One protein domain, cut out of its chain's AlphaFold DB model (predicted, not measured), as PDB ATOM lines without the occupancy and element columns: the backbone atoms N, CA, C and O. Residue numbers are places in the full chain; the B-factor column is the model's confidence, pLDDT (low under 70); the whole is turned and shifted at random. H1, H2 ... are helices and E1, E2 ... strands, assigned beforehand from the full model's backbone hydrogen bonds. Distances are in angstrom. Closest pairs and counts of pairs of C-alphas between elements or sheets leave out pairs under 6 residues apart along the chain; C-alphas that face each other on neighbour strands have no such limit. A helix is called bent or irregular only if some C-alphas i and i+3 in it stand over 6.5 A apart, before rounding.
ATOM      1  N   GLU A   2     133.827 177.161 132.170       85.88
ATOM      2  CA  GLU A   2     133.307 176.631 130.896       85.88
ATOM      3  C   GLU A   2     133.053 175.120 130.905       85.88
ATOM      4  O   GLU A   2     132.007 174.683 130.435       85.88
ATOM      5  N   ALA A   3     133.958 174.332 131.496       89.00
ATOM      6  CA  ALA A   3     133.791 172.884 131.627       89.00
ATOM      7  C   ALA A   3     132.482 172.514 132.346       89.00
ATOM      8  O   ALA A   3     131.746 171.644 131.887       89.00
ATOM      9  N   LEU A   4     132.135 173.244 133.414       90.38
ATOM     10  CA  LEU A   4     130.886 173.040 134.149       90.38
ATOM     11  C   LEU A   4     129.659 173.372 133.285       90.38
ATOM     12  O   LEU A   4     128.673 172.641 133.296       90.38
ATOM     13  N   GLY A   5     129.737 174.438 132.482       89.81
ATOM     14  CA  GLY A   5     128.699 174.780 131.506       89.81
ATOM     15  C   GLY A   5     128.526 173.714 130.419       89.81
ATOM     16  O   GLY A   5     127.398 173.335 130.097       89.81
ATOM     17  N   ARG A   6     129.629 173.170 129.885       91.62
ATOM     18  CA  ARG A   6     129.598 172.060 128.914       91.62
ATOM     19  C   ARG A   6     128.976 170.810 129.533       91.62
ATOM     20  O   ARG A   6     128.062 170.235 128.951       91.62
ATOM     21  N   MET A   7     129.385 170.454 130.748       93.50
ATOM     22  CA  MET A   7     128.830 169.323 131.492       93.50
ATOM     23  C   MET A   7     127.320 169.482 131.735       93.50
ATOM     24  O   MET A   7     126.566 168.553 131.461       93.50
ATOM     25  N   LEU A   8     126.840 170.675 132.108       91.25
ATOM     26  CA  LEU A   8     125.402 170.966 132.218       91.25
ATOM     27  C   LEU A   8     124.659 170.948 130.874       91.25
ATOM     28  O   LEU A   8     123.443 170.765 130.845       91.25
ATOM     29  N   THR A   9     125.347 171.182 129.762       90.56
ATOM     30  CA  THR A   9     124.738 171.126 128.426       90.56
ATOM     31  C   THR A   9     124.533 169.681 127.983       90.56
ATOM     32  O   THR A   9     123.475 169.343 127.455       90.56
ATOM     33  N   VAL A  10     125.527 168.827 128.232       90.81
ATOM     34  CA  VAL A  10     125.515 167.413 127.837       90.81
ATOM     35  C   VAL A  10     124.655 166.579 128.781       90.81
ATOM     36  O   VAL A  10     123.852 165.758 128.342       90.81
ATOM     37  N   ASN A  11     124.782 166.795 130.089       89.56
ATOM     38  CA  ASN A  11     124.049 166.024 131.075       89.56
ATOM     39  C   ASN A  11     122.587 166.478 131.086       89.56
ATOM     40  O   ASN A  11     122.299 167.599 131.490       89.56
ATOM     41  N   ARG A  12     121.660 165.617 130.652       83.69
ATOM     42  CA  ARG A  12     120.207 165.880 130.653       83.69
ATOM     43  C   ARG A  12     119.484 165.339 131.888       83.69
ATOM     44  O   ARG A  12     118.293 165.587 132.025       83.69
ATOM     45  N   HIS A  13     120.192 164.657 132.784       85.12
ATOM     46  CA  HIS A  13     119.618 163.949 133.935       85.12
ATOM     47  C   HIS A  13     119.956 164.600 135.280       85.12
ATOM     48  O   HIS A  13     119.273 164.349 136.269       85.12
ATOM     49  N   LEU A  14     120.984 165.454 135.335       87.62
ATOM     50  CA  LEU A  14     121.376 166.148 136.559       87.62
ATOM     51  C   LEU A  14     120.250 167.070 137.040       87.62
ATOM     52  O   LEU A  14     119.927 168.062 136.379       87.62
ATOM     53  N   ALA A  15     119.675 166.745 138.198       88.88
ATOM     54  CA  ALA A  15     118.564 167.484 138.791       88.88
ATOM     55  C   ALA A  15     119.023 168.671 139.651       88.88
ATOM     56  O   ALA A  15     118.329 169.686 139.701       88.88
ATOM     57  N   TYR A  16     120.182 168.569 140.304       91.50
ATOM     58  CA  TYR A  16     120.664 169.558 141.267       91.50
ATOM     59  C   TYR A  16     122.165 169.815 141.111       91.50
ATOM     60  O   TYR A  16     122.936 168.879 140.909       91.50
ATOM     61  N   LEU A  17     122.566 171.079 141.219       92.12
ATOM     62  CA  LEU A  17     123.958 171.506 141.308       92.12
ATOM     63  C   LEU A  17     124.044 172.761 142.185       92.12
ATOM     64  O   LEU A  17     123.361 173.746 141.904       92.12
ATOM     65  N   ASP A  18     124.909 172.749 143.196       92.62
ATOM     66  CA  ASP A  18     125.250 173.929 143.998       92.62
ATOM     67  C   ASP A  18     126.724 174.255 143.780       92.62
ATOM     68  O   ASP A  18     127.581 173.380 143.902       92.62
ATOM     69  N   VAL A  19     127.016 175.493 143.397       90.31
ATOM     70  CA  VAL A  19     128.376 175.931 143.092       90.31
ATOM     71  C   VAL A  19     128.732 177.076 144.019       90.31
ATOM     72  O   VAL A  19     128.131 178.153 143.958       90.31
ATOM     73  N   LEU A  20     129.747 176.850 144.844       90.56
ATOM     74  CA  LEU A  20     130.357 177.884 145.661       90.56
ATOM     75  C   LEU A  20     131.458 178.572 144.846       90.56
ATOM     76  O   LEU A  20     132.396 177.931 144.381       90.56
ATOM     77  N   ILE A  21     131.324 179.875 144.628       88.25
ATOM     78  CA  ILE A  21     132.240 180.672 143.807       88.25
ATOM     79  C   ILE A  21     132.795 181.801 144.663       88.25
ATOM     80  O   ILE A  21     132.069 182.413 145.445       88.25
ATOM     81  N   ARG A  22     134.073 182.133 144.499       88.56
ATOM     82  CA  ARG A  22     134.606 183.340 145.127       88.56
ATOM     83  C   ARG A  22     133.926 184.603 144.596       88.56
ATOM     84  O   ARG A  22     133.519 184.690 143.437       88.56
ATOM     85  N   SER A  23     133.811 185.602 145.457       87.38
ATOM     86  CA  SER A  23     133.051 186.822 145.175       87.38
ATOM     87  C   SER A  23     133.589 187.604 143.964       87.38
ATOM     88  O   SER A  23     132.806 188.110 143.161       87.38
ATOM     89  N   ASP A  24     134.907 187.622 143.769       88.25
ATOM     90  CA  ASP A  24     135.617 188.206 142.621       88.25
ATOM     91  C   ASP A  24     135.382 187.450 141.300       88.25
ATOM     92  O   ASP A  24     135.409 188.031 140.213       88.25
ATOM     93  N   LEU A  25     135.064 186.156 141.382       86.75
ATOM     94  CA  LEU A  25     134.805 185.288 140.233       86.75
ATOM     95  C   LEU A  25     133.313 185.152 139.897       86.75
ATOM     96  O   LEU A  25     132.952 184.437 138.958       86.75
ATOM     97  N   ARG A  26     132.426 185.874 140.595       86.00
ATOM     98  CA  ARG A  26     130.963 185.822 140.404       86.00
ATOM     99  C   ARG A  26     130.534 185.993 138.943       86.00
ATOM    100  O   ARG A  26     129.597 185.327 138.499       86.00
ATOM    101  N   LYS A  27     131.235 186.838 138.173       87.00
ATOM    102  CA  LYS A  27     130.963 187.064 136.740       87.00
ATOM    103  C   LYS A  27     131.006 185.772 135.914       87.00
ATOM    104  O   LYS A  27     130.188 185.604 135.012       87.00
ATOM    105  N   TYR A  28     131.876 184.829 136.277       86.31
ATOM    106  CA  TYR A  28     132.027 183.547 135.589       86.31
ATOM    107  C   TYR A  28     130.951 182.519 135.968       86.31
ATOM    108  O   TYR A  28     130.796 181.517 135.274       86.31
ATOM    109  N   GLY A  29     130.191 182.757 137.043       86.62
ATOM    110  CA  GLY A  29     129.048 181.929 137.430       86.62
ATOM    111  C   GLY A  29     127.776 182.232 136.637       86.62
ATOM    112  O   GLY A  29     126.935 181.354 136.463       86.62
ATOM    113  N   ASN A  30     127.632 183.448 136.100       86.25
ATOM    114  CA  ASN A  30     126.425 183.884 135.388       86.25
ATOM    115  C   ASN A  30     125.971 182.950 134.246       86.25
ATOM    116  O   ASN A  30     124.768 182.701 134.151       86.25
ATOM    117  N   PRO A  31     126.866 182.376 133.415       90.50
ATOM    118  CA  PRO A  31     126.468 181.422 132.380       90.50
ATOM    119  C   PRO A  31     125.728 180.192 132.922       90.50
ATOM    120  O   PRO A  31     124.839 179.674 132.250       90.50
ATOM    121  N   LEU A  32     126.025 179.754 134.150       89.94
ATOM    122  CA  LEU A  32     125.402 178.576 134.762       89.94
ATOM    123  C   LEU A  32     123.932 178.808 135.117       89.94
ATOM    124  O   LEU A  32     123.138 177.868 135.085       89.94
ATOM    125  N   LYS A  33     123.535 180.064 135.369       88.25
ATOM    126  CA  LYS A  33     122.130 180.427 135.626       88.25
ATOM    127  C   LYS A  33     121.219 180.073 134.457       88.25
ATOM    128  O   LYS A  33     120.065 179.738 134.678       88.25
ATOM    129  N   LYS A  34     121.744 180.059 133.225       90.44
ATOM    130  CA  LYS A  34     120.995 179.645 132.026       90.44
ATOM    131  C   LYS A  34     120.555 178.180 132.069       90.44
ATOM    132  O   LYS A  34     119.766 177.766 131.229       90.44
ATOM    133  N   HIS A  35     121.108 177.371 132.973       90.31
ATOM    134  CA  HIS A  35     120.729 175.971 133.157       90.31
ATOM    135  C   HIS A  35     119.782 175.756 134.342       90.31
ATOM    136  O   HIS A  35     119.327 174.634 134.551       90.31
ATOM    137  N   HIS A  36     119.474 176.812 135.099       91.31
ATOM    138  CA  HIS A  36     118.456 176.780 136.135       91.31
ATOM    139  C   HIS A  36     117.064 176.680 135.491       91.31
ATOM    140  O   HIS A  36     116.807 177.279 134.448       91.31
ATOM    141  N   LEU A  37     116.189 175.888 136.100       90.12
ATOM    142  CA  LEU A  37     114.836 175.556 135.652       90.12
ATOM    143  C   LEU A  37     114.737 174.942 134.249       90.12
ATOM    144  O   LEU A  37     113.683 174.994 133.621       90.12
ATOM    145  N   LYS A  38     115.808 174.314 133.752       89.75
ATOM    146  CA  LYS A  38     115.731 173.543 132.508       89.75
ATOM    147  C   LYS A  38     115.086 172.176 132.747       89.75
ATOM    148  O   LYS A  38     115.473 171.517 133.713       89.75
ATOM    149  N   PRO A  39     114.169 171.719 131.877       87.12
ATOM    150  CA  PRO A  39     113.619 170.372 131.965       87.12
ATOM    151  C   PRO A  39     114.726 169.317 131.937       87.12
ATOM    152  O   PRO A  39     115.672 169.427 131.151       87.12
ATOM    153  N   ILE A  40     114.607 168.299 132.786       85.88
ATOM    154  CA  ILE A  40     115.473 167.120 132.739       85.88
ATOM    155  C   ILE A  40     114.749 165.951 132.083       85.88
ATOM    156  O   ILE A  40     113.552 165.747 132.277       85.88
ATOM    157  N   ALA A  41     115.492 165.157 131.316       77.69
ATOM    158  CA  ALA A  41     114.988 163.883 130.838       77.69
ATOM    159  C   ALA A  41     114.945 162.928 132.036       77.69
ATOM    160  O   ALA A  41     115.985 162.645 132.636       77.69
ATOM    161  N   ARG A  42     113.768 162.417 132.404       67.81
ATOM    162  CA  ARG A  42     113.727 161.245 133.279       67.81
ATOM    163  C   ARG A  42     114.008 160.016 132.411       67.81
ATOM    164  O   ARG A  42     113.344 159.858 131.387       67.81
ATOM    165  N   PRO A  43     114.934 159.119 132.794       62.88
ATOM    166  CA  PRO A  43     114.757 157.738 132.376       62.88
ATOM    167  C   PRO A  43     113.379 157.320 132.894       62.88
ATOM    168  O   PRO A  43     113.052 157.642 134.040       62.88
ATOM    169  N   ALA A  44     112.561 156.685 132.054       57.88
ATOM    170  CA  ALA A  44     111.266 156.152 132.452       57.88
ATOM    171  C   ALA A  44     111.494 155.063 133.510       57.88
ATOM    172  O   ALA A  44     111.512 153.873 133.218       57.88
ATOM    173  N   LYS A  45     111.753 155.466 134.755       55.31
ATOM    174  CA  LYS A  45     111.643 154.572 135.892       55.31
ATOM    175  C   LYS A  45     110.174 154.210 135.913       55.31
ATOM    176  O   LYS A  45     109.332 155.104 135.939       55.31
ATOM    177  N   SER A  46     109.884 152.920 135.814       49.50
ATOM    178  CA  SER A  46     108.543 152.383 135.969       49.50
ATOM    179  C   SER A  46     108.037 152.807 137.345       49.50
ATOM    180  O   SER A  46     108.287 152.135 138.346       49.50
ATOM    181  N   HIS A  47     107.397 153.970 137.424       52.09
ATOM    182  CA  HIS A  47     106.643 154.358 138.592       52.09
ATOM    183  C   HIS A  47     105.485 153.365 138.626       52.09
ATOM    184  O   HIS A  47     104.504 153.505 137.898       52.09
ATOM    185  N   SER A  72      96.304 141.984 137.740       54.16
ATOM    186  CA  SER A  72      95.941 142.662 138.985       54.16
ATOM    187  C   SER A  72      95.068 143.880 138.686       54.16
ATOM    188  O   SER A  72      95.508 145.023 138.752       54.16
ATOM    189  N   VAL A  73      93.816 143.630 138.320       48.78
ATOM    190  CA  VAL A  73      92.817 144.649 138.032       48.78
ATOM    191  C   VAL A  73      92.258 145.126 139.366       48.78
ATOM    192  O   VAL A  73      91.266 144.627 139.898       48.78
ATOM    193  N   VAL A  74      92.935 146.106 139.945       51.25
ATOM    194  CA  VAL A  74      92.429 146.838 141.096       51.25
ATOM    195  C   VAL A  74      91.267 147.722 140.611       51.25
ATOM    196  O   VAL A  74      91.471 148.793 140.053       51.25
ATOM    197  N   GLY A  75      90.024 147.254 140.774       61.47
ATOM    198  CA  GLY A  75      88.812 148.063 140.550       61.47
ATOM    199  C   GLY A  75      88.367 148.276 139.093       61.47
ATOM    200  O   GLY A  75      87.663 149.238 138.819       61.47
ATOM    201  N   GLY A  76      88.754 147.406 138.161       62.12
ATOM    202  CA  GLY A  76      88.335 147.475 136.747       62.12
ATOM    203  C   GLY A  76      89.178 148.396 135.855       62.12
ATOM    204  O   GLY A  76      88.954 148.440 134.650       62.12
ATOM    205  N   LEU A  77      90.151 149.116 136.421       63.00
ATOM    206  CA  LEU A  77      91.040 150.019 135.687       63.00
ATOM    207  C   LEU A  77      92.323 149.299 135.255       63.00
ATOM    208  O   LEU A  77      93.017 148.702 136.079       63.00
ATOM    209  N   ASP A  78      92.644 149.380 133.959       78.88
ATOM    210  CA  ASP A  78      93.891 148.855 133.399       78.88
ATOM    211  C   ASP A  78      95.087 149.601 134.002       78.88
ATOM    212  O   ASP A  78      95.253 150.815 133.840       78.88
ATOM    213  N   GLN A  79      95.947 148.852 134.686       72.62
ATOM    214  CA  GLN A  79      97.145 149.377 135.322       72.62
ATOM    215  C   GLN A  79      98.096 150.044 134.316       72.62
ATOM    216  O   GLN A  79      98.808 150.977 134.687       72.62
ATOM    217  N   ARG A  80      98.074 149.644 133.034       74.19
ATOM    218  CA  ARG A  80      98.825 150.316 131.964       74.19
ATOM    219  C   ARG A  80      98.291 151.719 131.707       74.19
ATOM    220  O   ARG A  80      99.083 152.658 131.715       74.19
ATOM    221  N   VAL A  81      96.977 151.881 131.558       74.88
ATOM    222  CA  VAL A  81      96.330 153.193 131.363       74.88
ATOM    223  C   VAL A  81      96.586 154.101 132.563       74.88
ATOM    224  O   VAL A  81      96.987 155.251 132.404       74.88
ATOM    225  N   VAL A  82      96.449 153.564 133.774       74.06
ATOM    226  CA  VAL A  82      96.763 154.276 135.017       74.06
ATOM    227  C   VAL A  82      98.229 154.718 135.045       74.06
ATOM    228  O   VAL A  82      98.520 155.885 135.303       74.06
ATOM    229  N   SER A  83      99.163 153.817 134.728       67.69
ATOM    230  CA  SER A  83     100.589 154.150 134.668       67.69
ATOM    231  C   SER A  83     100.898 155.205 133.601       67.69
ATOM    232  O   SER A  83     101.727 156.079 133.840       67.69
ATOM    233  N   GLN A  84     100.190 155.188 132.465       69.69
ATOM    234  CA  GLN A  84     100.317 156.194 131.413       69.69
ATOM    235  C   GLN A  84      99.823 157.565 131.879       69.69
ATOM    236  O   GLN A  84     100.539 158.546 131.695       69.69
ATOM    237  N   ILE A  85      98.662 157.636 132.541       74.56
ATOM    238  CA  ILE A  85      98.127 158.886 133.101       74.56
ATOM    239  C   ILE A  85      99.117 159.481 134.098       74.56
ATOM    240  O   ILE A  85      99.450 160.657 133.991       74.56
ATOM    241  N   PHE A  86      99.638 158.677 135.026       70.75
ATOM    242  CA  PHE A  86     100.614 159.172 135.995       70.75
ATOM    243  C   PHE A  86     101.952 159.533 135.351       70.75
ATOM    244  O   PHE A  86     102.547 160.525 135.749       70.75
ATOM    245  N   SER A  87     102.401 158.807 134.322       65.19
ATOM    246  CA  SER A  87     103.607 159.178 133.570       65.19
ATOM    247  C   SER A  87     103.452 160.497 132.806       65.19
ATOM    248  O   SER A  87     104.424 161.231 132.654       65.19
ATOM    249  N   PHE A  88     102.234 160.810 132.351       68.06
ATOM    250  CA  PHE A  88     101.897 162.061 131.675       68.06
ATOM    251  C   PHE A  88     101.706 163.219 132.662       68.06
ATOM    252  O   PHE A  88     102.140 164.336 132.400       68.06
ATOM    253  N   ALA A  89     101.056 162.952 133.795       70.00
ATOM    254  CA  ALA A  89     100.764 163.937 134.830       70.00
ATOM    255  C   ALA A  89     101.962 164.224 135.749       70.00
ATOM    256  O   ALA A  89     101.893 165.144 136.564       70.00
ATOM    257  N   ASP A  90     103.047 163.449 135.645       67.56
ATOM    258  CA  ASP A  90     104.252 163.655 136.440       67.56
ATOM    259  C   ASP A  90     104.849 165.034 136.097       67.56
ATOM    260  O   ASP A  90     105.202 165.286 134.937       67.56
ATOM    261  N   PRO A  91     104.971 165.962 137.064       66.00
ATOM    262  CA  PRO A  91     105.497 167.287 136.791       66.00
ATOM    263  C   PRO A  91     106.884 167.197 136.160       66.00
ATOM    264  O   PRO A  91     107.750 166.433 136.616       66.00
ATOM    265  N   ALA A  92     107.119 168.021 135.136       68.25
ATOM    266  CA  ALA A  92     108.437 168.147 134.535       68.25
ATOM    267  C   ALA A  92     109.446 168.495 135.637       68.25
ATOM    268  O   ALA A  92     109.383 169.569 136.240       68.25
ATOM    269  N   LEU A  93     110.378 167.581 135.924       78.25
ATOM    270  CA  LEU A  93     111.450 167.893 136.859       78.25
ATOM    271  C   LEU A  93     112.323 168.962 136.215       78.25
ATOM    272  O   LEU A  93     112.840 168.804 135.108       78.25
ATOM    273  N   LEU A  94     112.458 170.070 136.927       88.06
ATOM    274  CA  LEU A  94     113.265 171.196 136.510       88.06
ATOM    275  C   LEU A  94     114.605 171.132 137.231       88.06
ATOM    276  O   LEU A  94     114.664 170.977 138.454       88.06
ATOM    277  N   ARG A  95     115.691 171.286 136.478       91.62
ATOM    278  CA  ARG A  95     117.036 171.368 137.031       91.62
ATOM    279  C   ARG A  95     117.163 172.577 137.946       91.62
ATOM    280  O   ARG A  95     116.830 173.694 137.562       91.62
ATOM    281  N   ARG A  96     117.762 172.383 139.114       92.75
ATOM    282  CA  ARG A  96     118.093 173.452 140.056       92.75
ATOM    283  C   ARG A  96     119.601 173.657 140.087       92.75
ATOM    284  O   ARG A  96     120.335 172.822 140.597       92.75
ATOM    285  N   VAL A  97     120.053 174.768 139.513       92.75
ATOM    286  CA  VAL A  97     121.449 175.226 139.607       92.75
ATOM    287  C   VAL A  97     121.512 176.438 140.529       92.75
ATOM    288  O   VAL A  97     120.892 177.455 140.217       92.75
ATOM    289  N   PHE A  98     122.239 176.336 141.637       92.12
ATOM    290  CA  PHE A  98     122.451 177.422 142.589       92.12
ATOM    291  C   PHE A  98     123.897 177.907 142.549       92.12
ATOM    292  O   PHE A  98     124.829 177.153 142.277       92.12
ATOM    293  N   LEU A  99     124.058 179.211 142.767       90.81
ATOM    294  CA  LEU A  99     125.350 179.883 142.792       90.81
ATOM    295  C   LEU A  99     125.446 180.635 144.106       90.81
ATOM    296  O   LEU A  99     124.745 181.632 144.301       90.81
ATOM    297  N   ARG A 100     126.318 180.162 144.985       90.62
ATOM    298  CA  ARG A 100     126.636 180.824 146.245       90.62
ATOM    299  C   ARG A 100     127.964 181.538 146.098       90.62
ATOM    300  O   ARG A 100     128.887 181.022 145.472       90.62
ATOM    301  N   THR A 101     128.062 182.733 146.662       89.69
ATOM    302  CA  THR A 101     129.315 183.489 146.673       89.69
ATOM    303  C   THR A 101     129.950 183.450 148.050       89.69
ATOM    304  O   THR A 101     129.276 183.749 149.032       89.69
ATOM    305  N   THR A 102     131.239 183.129 148.111       88.25
ATOM    306  CA  THR A 102     132.048 183.175 149.337       88.25
ATOM    307  C   THR A 102     133.167 184.209 149.214       88.25
ATOM    308  O   THR A 102     133.598 184.559 148.110       88.25
ATOM    309  N   LYS A 103     133.611 184.748 150.349       85.12
ATOM    310  CA  LYS A 103     134.808 185.601 150.445       85.12
ATOM    311  C   LYS A 103     136.049 184.814 150.871       85.12
ATOM    312  O   LYS A 103     137.156 185.297 150.672       85.12
TER     313      LYS A 103
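What this domain is: This is residues 2 to 47 and 72 to 103 of the 128 residues of an uncharacterized protein of Phytophthora cactorum (UniProt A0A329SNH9). A small head of two parallel strands, E1 and E2, with H2 packed on them and H1 beside H2, ends a rod whose length a thin arm with H3 completes. The printed part has 78 residues, in order H1, E1, H2, H3, E2, mixed helices and strands. It is extended, radius of gyration of the C-alphas 18.6 A, spanning 63 by 22 by 15 A.

Where its parts are: Find E1, residues 16 to 22, 20.0 A long, from C-alpha 16 at (120.664, 169.558, 141.267). E2, residues 96 to 102, 19.4 A, ends at (132.048, 183.175, 149.337). H2 is residues 23 to 33, 15.9 A; H1 2 to 10, 12.5 A; H3 79 to 89, 15.0 A.

How they stand to each other: Look at N 17 and O 96, 2.9 A, between E1 and E2, 19 degrees apart in direction. The closest C-alphas of H2 and E2, Ser 23 and Thr 101, are 5.2 A apart. H1 and H2 only just touch, with 3 pairs of C-alphas within 8 A, only at their ends; the closest C-alphas, Gly 5 and Leu 32, are 6.0 A apart. H3 is apart from H1, E1 and H2. H2 is irregular, C-alphas 24 and 27 being 7.6 A apart; 0 of 7 O i to N i+4 pairs are within hydrogen-bond range, but 5 of 8 i+3; in H1 and H3 every i+4 pair is.

The domain as a whole: Residues 48 to 71 are cut out, a 15.9 A gap between C-alphas 47 and 72. Residues 72 to 82, of which 79 to 82 belong to H3, stand free. Confidence is under 70 at 19 residues, among them 42 to 47 and 72 to 77.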